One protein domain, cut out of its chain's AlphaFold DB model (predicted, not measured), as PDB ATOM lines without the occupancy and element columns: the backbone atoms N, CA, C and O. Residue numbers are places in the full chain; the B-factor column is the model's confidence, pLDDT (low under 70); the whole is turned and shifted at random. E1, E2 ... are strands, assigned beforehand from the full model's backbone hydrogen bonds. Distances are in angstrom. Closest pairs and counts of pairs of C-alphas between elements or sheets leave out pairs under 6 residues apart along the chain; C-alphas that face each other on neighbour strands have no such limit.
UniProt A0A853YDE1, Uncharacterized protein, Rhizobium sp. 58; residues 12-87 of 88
ATOM      1  N   GLY A  12     -15.143  10.024  49.291       80.94
ATOM      2  CA  GLY A  12     -15.863  10.555  50.442       80.94
ATOM      3  C   GLY A  12     -15.160  11.812  50.936       80.94
ATOM      4  O   GLY A  12     -13.977  11.758  51.301       80.94
ATOM      5  N   VAL A  13     -15.869  12.942  50.943       84.88
ATOM      6  CA  VAL A  13     -15.334  14.197  51.483       84.88
ATOM      7  C   VAL A  13     -16.240  14.801  52.544       84.88
ATOM      8  O   VAL A  13     -17.459  14.626  52.536       84.88
ATOM      9  N   ARG A  14     -15.622  15.585  53.426       87.50
ATOM     10  CA  ARG A  14     -16.304  16.443  54.389       87.50
ATOM     11  C   ARG A  14     -16.057  17.903  54.048       87.50
ATOM     12  O   ARG A  14     -14.904  18.313  53.932       87.50
ATOM     13  N   LEU A  15     -17.126  18.688  53.949       87.94
ATOM     14  CA  LEU A  15     -16.992  20.134  53.811       87.94
ATOM     15  C   LEU A  15     -16.452  20.734  55.112       87.94
ATOM     16  O   LEU A  15     -17.007  20.512  56.189       87.94
ATOM     17  N   VAL A  16     -15.352  21.470  55.000       88.50
ATOM     18  CA  VAL A  16     -14.706  22.190  56.105       88.50
ATOM     19  C   VAL A  16     -14.668  23.688  55.799       88.50
ATOM     20  O   VAL A  16     -14.919  24.106  54.669       88.50
ATOM     21  N   SER A  17     -14.380  24.510  56.808       87.81
ATOM     22  CA  SER A  17     -14.238  25.956  56.625       87.81
ATOM     23  C   SER A  17     -13.051  26.295  55.720       87.81
ATOM     24  O   SER A  17     -12.011  25.631  55.780       87.81
ATOM     25  N   ASP A  18     -13.186  27.360  54.927       86.81
ATOM     26  CA  ASP A  18     -12.067  27.927  54.166       86.81
ATOM     27  C   ASP A  18     -10.904  28.285  55.112       86.81
ATOM     28  O   ASP A  18     -11.111  28.698  56.255       86.81
ATOM     29  N   GLY A  19      -9.677  28.050  54.653       86.88
ATOM     30  CA  GLY A  19      -8.449  28.153  55.445       86.88
ATOM     31  C   GLY A  19      -8.052  26.873  56.191       86.88
ATOM     32  O   GLY A  19      -6.950  26.807  56.735       86.88
ATOM     33  N   THR A  20      -8.884  25.825  56.194       89.50
ATOM     34  CA  THR A  20      -8.516  24.529  56.793       89.50
ATOM     35  C   THR A  20      -7.505  23.798  55.909       89.50
ATOM     36  O   THR A  20      -7.817  23.437  54.777       89.50
ATOM     37  N   LEU A  21      -6.302  23.529  56.421       90.19
ATOM     38  CA  LEU A  21      -5.237  22.884  55.634       90.19
ATOM     39  C   LEU A  21      -5.228  21.353  55.753       90.19
ATOM     40  O   LEU A  21      -4.822  20.665  54.817       90.19
ATOM     41  N   MET A  22      -5.694  20.812  56.882       90.19
ATOM     42  CA  MET A  22      -5.671  19.377  57.189       90.19
ATOM     43  C   MET A  22      -7.014  18.910  57.757       90.19
ATOM     44  O   MET A  22      -7.619  19.592  58.581       90.19
ATOM     45  N   HIS A  23      -7.455  17.720  57.356       88.44
ATOM     46  CA  HIS A  23      -8.620  17.036  57.909       88.44
ATOM     47  C   HIS A  23      -8.347  15.534  57.976       88.44
ATOM     48  O   HIS A  23      -7.908  14.944  56.992       88.44
ATOM     49  N   ASN A  24      -8.602  14.918  59.133       85.50
ATOM     50  CA  ASN A  24      -8.392  13.483  59.353       85.50
ATOM     51  C   ASN A  24      -6.970  12.997  58.967       85.50
ATOM     52  O   ASN A  24      -6.795  11.932  58.385       85.50
ATOM     53  N   GLY A  25      -5.951  13.828  59.225       84.38
ATOM     54  CA  GLY A  25      -4.551  13.547  58.871       84.38
ATOM     55  C   GLY A  25      -4.209  13.675  57.378       84.38
ATOM     56  O   GLY A  25      -3.070  13.417  56.999       84.38
ATOM     57  N   LEU A  26      -5.161  14.088  56.536       86.50
ATOM     58  CA  LEU A  26      -4.985  14.280  55.096       86.50
ATOM     59  C   LEU A  26      -5.094  15.765  54.714       86.50
ATOM     60  O   LEU A  26      -5.851  16.508  55.346       86.50
ATOM     61  N   PRO A  27      -4.380  16.215  53.666       89.62
ATOM     62  CA  PRO A  27      -4.509  17.577  53.170       89.62
ATOM     63  C   PRO A  27      -5.919  17.824  52.631       89.62
ATOM     64  O   PRO A  27      -6.488  16.996  51.912       89.62
ATOM     65  N   VAL A  28      -6.468  18.986  52.973       90.56
ATOM     66  CA  VAL A  28      -7.764  19.438  52.463       90.56
ATOM     67  C   VAL A  28      -7.619  19.843  51.002       90.56
ATOM     68  O   VAL A  28      -6.654  20.519  50.633       90.56
ATOM     69  N   ILE A  29      -8.586  19.441  50.180       89.81
ATOM     70  CA  ILE A  29      -8.636  19.774  48.755       89.81
ATOM     71  C   ILE A  29      -9.629  20.907  48.489       89.81
ATOM     72  O   ILE A  29     -10.684  20.987  49.114       89.81
ATOM     73  N   GLY A  30      -9.309  21.777  47.535       89.06
ATOM     74  CA  GLY A  30     -10.280  22.730  47.008       89.06
ATOM     75  C   GLY A  30     -11.119  22.068  45.922       89.06
ATOM     76  O   GLY A  30     -10.564  21.421  45.030       89.06
ATOM     77  N   ILE A  31     -12.436  22.239  45.981       88.25
ATOM     78  CA  ILE A  31     -13.369  21.745  44.970       88.25
ATOM     79  C   ILE A  31     -14.235  22.882  44.431       88.25
ATOM     80  O   ILE A  31     -14.554  23.822  45.156       88.25
ATOM     81  N   VAL A  32     -14.621  22.802  43.162       87.88
ATOM     82  CA  VAL A  32     -15.553  23.743  42.524       87.88
ATOM     83  C   VAL A  32     -16.700  22.970  41.890       87.88
ATOM     84  O   VAL A  32     -16.465  21.945  41.249       87.88
ATOM     85  N   ASP A  33     -17.932  23.425  42.098       84.69
ATOM     86  CA  ASP A  33     -19.102  22.770  41.513       84.69
ATOM     87  C   ASP A  33     -19.028  22.838  39.981       84.69
ATOM     88  O   ASP A  33     -18.806  23.897  39.390       84.69
ATOM     89  N   ALA A  34     -19.168  21.682  39.344       82.25
ATOM     90  CA  ALA A  34     -19.154  21.512  37.900       82.25
ATOM     91  C   ALA A  34     -20.551  21.261  37.313       82.25
ATOM     92  O   ALA A  34     -20.652  21.008  36.111       82.25
ATOM     93  N   SER A  35     -21.608  21.276  38.135       78.56
ATOM     94  CA  SER A  35     -23.028  21.170  37.755       78.56
ATOM     95  C   SER A  35     -23.337  20.064  36.730       78.56
ATOM     96  O   SER A  35     -24.187  20.224  35.857       78.56
ATOM     97  N   GLY A  36     -22.624  18.935  36.811       68.94
ATOM     98  CA  GLY A  36     -22.802  17.782  35.919       68.94
ATOM     99  C   GLY A  36     -22.001  17.806  34.611       68.94
ATOM    100  O   GLY A  36     -22.157  16.900  33.794       68.94
ATOM    101  N   SER A  37     -21.113  18.782  34.393       78.38
ATOM    102  CA  SER A  37     -20.152  18.727  33.286       78.38
ATOM    103  C   SER A  37     -19.114  17.627  33.524       78.38
ATOM    104  O   SER A  37     -18.592  17.492  34.628       78.38
ATOM    105  N   ALA A  38     -18.747  16.879  32.481       76.12
ATOM    106  CA  ALA A  38     -17.679  15.877  32.558       76.12
ATOM    107  C   ALA A  38     -16.273  16.502  32.654       76.12
ATOM    108  O   ALA A  38     -15.340  15.850  33.135       76.12
ATOM    109  N   PHE A  39     -16.123  17.755  32.205       76.62
ATOM    110  CA  PHE A  39     -14.865  18.498  32.231       76.62
ATOM    111  C   PHE A  39     -15.083  19.984  32.542       76.62
ATOM    112  O   PHE A  39     -16.026  20.598  32.045       76.62
ATOM    113  N   VAL A  40     -14.167  20.589  33.300       78.94
ATOM    114  CA  VAL A  40     -14.116  22.041  33.544       78.94
ATOM    115  C   VAL A  40     -12.667  22.496  33.437       78.94
ATOM    116  O   VAL A  40     -11.798  21.978  34.130       78.94
ATOM    117  N   GLY A  41     -12.380  23.444  32.540       78.75
ATOM    118  CA  GLY A  41     -11.024  23.980  32.370       78.75
ATOM    119  C   GLY A  41      -9.968  22.910  32.053       78.75
ATOM    120  O   GLY A  41      -8.893  22.933  32.643       78.75
ATOM    121  N   ASN A  42     -10.284  21.967  31.154       80.00
ATOM    122  CA  ASN A  42      -9.461  20.795  30.793       80.00
ATOM    123  C   ASN A  42      -9.193  19.794  31.932       80.00
ATOM    124  O   ASN A  42      -8.397  18.872  31.765       80.00
ATOM    125  N   LEU A  43      -9.871  19.929  33.071       79.31
ATOM    126  CA  LEU A  43      -9.828  18.960  34.160       79.31
ATOM    127  C   LEU A  43     -11.058  18.071  34.105       79.31
ATOM    128  O   LEU A  43     -12.162  18.552  33.859       79.31
ATOM    129  N   ARG A  44     -10.868  16.782  34.373       82.19
ATOM    130  CA  ARG A  44     -11.971  15.837  34.519       82.19
ATOM    131  C   ARG A  44     -12.706  16.099  35.830       82.19
ATOM    132  O   ARG A  44     -12.070  16.200  36.877       82.19
ATOM    133  N   THR A  45     -14.028  16.143  35.767       82.88
ATOM    134  CA  THR A  45     -14.871  16.297  36.951       82.88
ATOM    135  C   THR A  45     -14.886  15.017  37.781       82.88
ATOM    136  O   THR A  45     -15.036  13.915  37.244       82.88
ATOM    137  N   LEU A  46     -14.722  15.158  39.097       81.38
ATOM    138  CA  LEU A  46     -14.774  14.056  40.053       81.38
ATOM    139  C   LEU A  46     -16.185  13.881  40.624       81.38
ATOM    140  O   LEU A  46     -16.842  14.855  40.983       81.38
ATOM    141  N   GLY A  47     -16.624  12.629  40.754       77.88
ATOM    142  CA  GLY A  47     -17.802  12.295  41.552       77.88
ATOM    143  C   GLY A  47     -17.441  12.332  43.032       77.88
ATOM    144  O   GLY A  47     -16.554  11.596  43.473       77.88
ATOM    145  N   VAL A  48     -18.104  13.202  43.786       78.00
ATOM    146  CA  VAL A  48     -17.827  13.428  45.206       78.00
ATOM    147  C   VAL A  48     -19.102  13.221  46.013       78.00
ATOM    148  O   VAL A  48     -20.145  13.791  45.693       78.00
ATOM    149  N   SER A  49     -19.011  12.419  47.074       78.12
ATOM    150  CA  SER A  49     -20.093  12.253  48.046       78.12
ATOM    151  C   SER A  49     -19.791  13.108  49.273       78.12
ATOM    152  O   SER A  49     -18.733  12.966  49.894       78.12
ATOM    153  N   VAL A  50     -20.697  14.040  49.583       79.44
ATOM    154  CA  VAL A  50     -20.585  14.915  50.754       79.44
ATOM    155  C   VAL A  50     -21.215  14.203  51.938       79.44
ATOM    156  O   VAL A  50     -22.425  13.984  51.971       79.44
ATOM    157  N   LEU A  51     -20.386  13.844  52.910       78.88
ATOM    158  CA  LEU A  51     -20.837  13.093  54.073       78.88
ATOM    159  C   LEU A  51     -21.326  14.030  55.179       78.88
ATOM    160  O   LEU A  51     -20.769  15.110  55.405       78.88
ATOM    161  N   GLY A  52     -22.366  13.585  55.888       72.31
ATOM    162  CA  GLY A  52     -22.823  14.212  57.126       72.31
ATOM    163  C   GLY A  52     -21.772  14.123  58.238       72.31
ATOM    164  O   GLY A  52     -20.740  13.462  58.099       72.31
ATOM    165  N   ALA A  53     -22.022  14.810  59.355       66.12
ATOM    166  CA  ALA A  53     -21.113  14.780  60.496       66.12
ATOM    167  C   ALA A  53     -20.847  13.334  60.973       66.12
ATOM    168  O   ALA A  53     -21.733  12.485  60.939       66.12
ATOM    169  N   ASP A  54     -19.607  13.090  61.408       66.19
ATOM    170  CA  ASP A  54     -19.144  11.880  62.109       66.19
ATOM    171  C   ASP A  54     -18.888  10.616  61.268       66.19
ATOM    172  O   ASP A  54     -18.636   9.544  61.817       66.19
ATOM    173  N   GLN A  55     -18.817  10.735  59.937       68.44
ATOM    174  CA  GLN A  55     -18.302   9.656  59.086       68.44
ATOM    175  C   GLN A  55     -16.796   9.810  58.838       68.44
ATOM    176  O   GLN A  55     -16.354  10.761  58.199       68.44
ATOM    177  N   ALA A  56     -15.998   8.876  59.367       68.06
ATOM    178  CA  ALA A  56     -14.534   8.899  59.257       68.06
ATOM    179  C   ALA A  56     -13.976   7.962  58.172       68.06
ATOM    180  O   ALA A  56     -12.852   8.172  57.713       68.06
ATOM    181  N   ILE A  57     -14.745   6.948  57.760       67.44
ATOM    182  CA  ILE A  57     -14.320   5.899  56.827       67.44
ATOM    183  C   ILE A  57     -15.378   5.763  55.728       67.44
ATOM    184  O   ILE A  57     -16.543   5.503  56.020       67.44
ATOM    185  N   TYR A  58     -14.969   5.945  54.472       71.38
ATOM    186  CA  TYR A  58     -15.803   5.775  53.281       71.38
ATOM    187  C   TYR A  58     -15.056   4.890  52.285       71.38
ATOM    188  O   TYR A  58     -13.928   5.213  51.917       71.38
ATOM    189  N   ASN A  59     -15.656   3.771  51.860       73.06
ATOM    190  CA  ASN A  59     -14.984   2.752  51.036       73.06
ATOM    191  C   ASN A  59     -13.620   2.316  51.615       73.06
ATOM    192  O   ASN A  59     -12.620   2.300  50.897       73.06
ATOM    193  N   ASP A  60     -13.567   2.056  52.928       73.19
ATOM    194  CA  ASP A  60     -12.347   1.711  53.683       73.19
ATOM    195  C   ASP A  60     -11.212   2.752  53.608       73.19
ATOM    196  O   ASP A  60     -10.079   2.490  54.013       73.19
ATOM    197  N   GLN A  61     -11.505   3.964  53.127       73.25
ATOM    198  CA  GLN A  61     -10.561   5.073  53.050       73.25
ATOM    199  C   GLN A  61     -10.944   6.185  54.034       73.25
ATOM    200  O   GLN A  61     -12.133   6.465  54.219       73.25
ATOM    201  N   PRO A  62      -9.959   6.862  54.653       78.69
ATOM    202  CA  PRO A  62     -10.233   8.022  55.483       78.69
ATOM    203  C   PRO A  62     -10.896   9.132  54.667       78.69
ATOM    204  O   PRO A  62     -10.436   9.482  53.575       78.69
ATOM    205  N   VAL A  63     -11.952   9.718  55.225       82.56
ATOM    206  CA  VAL A  63     -12.647  10.853  54.607       82.56
ATOM    207  C   VAL A  63     -11.703  12.051  54.514       82.56
ATOM    208  O   VAL A  63     -11.078  12.440  55.505       82.56
ATOM    209  N   ARG A  64     -11.599  12.646  53.320       85.88
ATOM    210  CA  ARG A  64     -10.794  13.857  53.095       85.88
ATOM    211  C   ARG A  64     -11.606  15.107  53.395       85.88
ATOM    212  O   ARG A  64     -12.805  15.159  53.143       85.88
ATOM    213  N   GLY A  65     -10.949  16.149  53.885       88.00
ATOM    214  CA  GLY A  65     -11.576  17.467  53.948       88.00
ATOM    215  C   GLY A  65     -11.626  18.097  52.559       88.00
ATOM    216  O   GLY A  65     -10.673  17.971  51.787       88.00
ATOM    217  N   ALA A  66     -12.712  18.798  52.258       88.69
ATOM    218  CA  ALA A  66     -12.857  19.594  51.051       88.69
ATOM    219  C   ALA A  66     -13.397  20.993  51.374       88.69
ATOM    220  O   ALA A  66     -14.227  21.153  52.268       88.69
ATOM    221  N   VAL A  67     -12.941  22.000  50.634       89.12
ATOM    222  CA  VAL A  67     -13.479  23.367  50.682       89.12
ATOM    223  C   VAL A  67     -14.079  23.698  49.329       89.12
ATOM    224  O   VAL A  67     -13.422  23.524  48.304       89.12
ATOM    225  N   VAL A  68     -15.320  24.186  49.324       88.62
ATOM    226  CA  VAL A  68     -15.963  24.680  48.102       88.62
ATOM    227  C   VAL A  68     -15.429  26.075  47.793       88.62
ATOM    228  O   VAL A  68     -15.630  27.010  48.565       88.62
ATOM    229  N   ILE A  69     -14.748  26.208  46.659       87.94
ATOM    230  CA  ILE A  69     -14.159  27.457  46.184       87.94
ATOM    231  C   ILE A  69     -15.115  28.097  45.178       87.94
ATOM    232  O   ILE A  69     -15.258  27.623  44.053       87.94
ATOM    233  N   ALA A  70     -15.768  29.184  45.592       84.62
ATOM    234  CA  ALA A  70     -16.711  29.940  44.761       84.62
ATOM    235  C   ALA A  70     -16.123  31.247  44.195       84.62
ATOM    236  O   ALA A  70     -16.722  31.873  43.329       84.62
ATOM    237  N   ASP A  71     -14.947  31.666  44.664       84.31
ATOM    238  CA  ASP A  71     -14.312  32.944  44.304       84.31
ATOM    239  C   ASP A  71     -13.369  32.864  43.088       84.31
ATOM    240  O   ASP A  71     -12.679  33.826  42.753       84.31
ATOM    241  N   GLY A  72     -13.332  31.712  42.414       81.94
ATOM    242  CA  GLY A  72     -12.553  31.505  41.193       81.94
ATOM    243  C   GLY A  72     -11.056  31.262  41.409       81.94
ATOM    244  O   GLY A  72     -10.318  31.153  40.421       81.94
ATOM    245  N   ARG A  73     -10.578  31.136  42.657       88.31
ATOM    246  CA  ARG A  73      -9.193  30.715  42.924       88.31
ATOM    247  C   ARG A  73      -8.934  29.336  42.304       88.31
ATOM    248  O   ARG A  73      -9.724  28.411  42.442       88.31
ATOM    249  N   LYS A  74      -7.795  29.192  41.621       87.69
ATOM    250  CA  LYS A  74      -7.396  27.932  40.956       87.69
ATOM    251  C   LYS A  74      -6.559  27.014  41.842       87.69
ATOM    252  O   LYS A  74      -6.331  25.863  41.476       87.69
ATOM    253  N   LEU A  75      -6.083  27.526  42.975       89.81
ATOM    254  CA  LEU A  75      -5.228  26.814  43.913       89.81
ATOM    255  C   LEU A  75      -5.823  26.882  45.317       89.81
ATOM    256  O   LEU A  75      -6.224  27.952  45.775       89.81
ATOM    257  N   TYR A  76      -5.817  25.745  46.000       90.31
ATOM    258  CA  TYR A  76      -6.137  25.611  47.412       90.31
ATOM    259  C   TYR A  76      -5.110  24.686  48.055       90.31
ATOM    260  O   TYR A  76      -4.840  23.609  47.523       90.31
ATOM    261  N   ASN A  77      -4.524  25.098  49.180       89.88
ATOM    262  CA  ASN A  77      -3.517  24.300  49.887       89.88
ATOM    263  C   ASN A  77      -2.381  23.810  48.957       89.88
ATOM    264  O   ASN A  77      -2.029  22.632  48.921       89.88
ATOM    265  N   ASN A  78      -1.874  24.722  48.118       88.06
ATOM    266  CA  ASN A  78      -0.838  24.457  47.113       88.06
ATOM    267  C   ASN A  78      -1.189  23.367  46.071       88.06
ATOM    268  O   ASN A  78      -0.312  22.890  45.354       88.06
ATOM    269  N   SER A  79      -2.465  22.984  45.979       87.00
ATOM    270  CA  SER A  79      -3.009  21.996  45.044       87.00
ATOM    271  C   SER A  79      -4.054  22.639  44.138       87.00
ATOM    272  O   SER A  79      -4.684  23.632  44.502       87.00
ATOM    273  N   GLN A  80      -4.250  22.088  42.942       90.12
ATOM    274  CA  GLN A  80      -5.242  22.600  42.000       90.12
ATOM    275  C   GLN A  80      -6.666  22.364  42.510       90.12
ATOM    276  O   GLN A  80      -6.976  21.283  43.009       90.12
ATOM    277  N   VAL A  81      -7.528  23.373  42.368       89.25
ATOM    278  CA  VAL A  81      -8.961  23.239  42.655       89.25
ATOM    279  C   VAL A  81      -9.580  22.303  41.625       89.25
ATOM    280  O   VAL A  81      -9.441  22.512  40.417       89.25
ATOM    281  N   LEU A  82     -10.235  21.251  42.113       88.81
ATOM    282  CA  LEU A  82     -10.773  20.186  41.277       88.81
ATOM    283  C   LEU A  82     -12.266  20.411  41.011       88.81
ATOM    284  O   LEU A  82     -13.017  20.681  41.948       88.81
ATOM    285  N   PRO A  83     -12.731  20.275  39.763       87.00
ATOM    286  CA  PRO A  83     -14.157  20.280  39.491       87.00
ATOM    287  C   PRO A  83     -14.817  19.026  40.066       87.00
ATOM    288  O   PRO A  83     -14.290  17.919  39.916       87.00
ATOM    289  N   TYR A  84     -15.978  19.189  40.698       86.25
ATOM    290  CA  TYR A  84     -16.749  18.081  41.256       86.25
ATOM    291  C   TYR A  84     -18.222  18.117  40.847       86.25
ATOM    292  O   TYR A  84     -18.772  19.170  40.540       86.25
ATOM    293  N   PHE A  85     -18.871  16.958  40.890       83.00
ATOM    294  CA  PHE A  85     -20.326  16.853  40.930       83.00
ATOM    295  C   PHE A  85     -20.733  16.020  42.145       83.00
ATOM    296  O   PHE A  85     -20.035  15.073  42.526       83.00
ATOM    297  N   ALA A  86     -21.850  16.388  42.771       76.31
ATOM    298  CA  ALA A  86     -22.388  15.634  43.892       76.31
ATOM    299  C   ALA A  86     -22.946  14.289  43.403       76.31
ATOM    300  O   ALA A  86     -23.767  14.249  42.485       76.31
ATOM    301  N   VAL A  87     -22.501  13.198  44.023       72.88
ATOM    302  CA  VAL A  87     -23.094  11.868  43.856       72.88
ATOM    303  C   VAL A  87     -24.083  11.680  45.005       72.88
ATOM    304  O   VAL A  87     -23.657  11.640  46.163       72.88
TER     305      VAL A  87
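AT A GLANCE: This is residues 12 to 87 of the 88 residues of an uncharacterized protein of Rhizobium sp. 58 (UniProt A0A853YDE1). What is the shape? Five short strands ring an axis as a small closed barrel, amid little regular structure, with long loops round it. What is printed? 76 residues, compact, radius of gyration of the C-alphas 11.9 A, spanning 32 by 25 by 16 A; all strand, E1 to E5 in chain order, holding 24 residues.

IN THESE COORDINATES: Where are the strands? E1 is residues 12 to 15, E2 29 to 33 (13.1 A), E3 46 to 50, E4 64 to 68, E5 82 to 86. Where are the anchors? C-alpha 12 is at (-15.863, 10.555, 50.442), C-alpha 86 at (-22.388, 15.634, 43.892).

HOW THE PARTS SIT: Who neighbours whom? Round the barrel run E1, E3, E5, E2, E4 and back to E1, parallel throughout. Within hydrogen-bond range are N 13 and O 49, 3.1 A; N 46 and O 83, 2.9 A; N 32 and O 82, 2.9 A; N 29 and O 65, 3.0 A; N 14 and O 64, 2.9 A. Which stay apart? E1 and E5, for instance.

THE WHOLE: Which links are long? The four between successive strands; the printed part has no cut. Where is confidence low? Residues 36 and 53 to 57 are under 70.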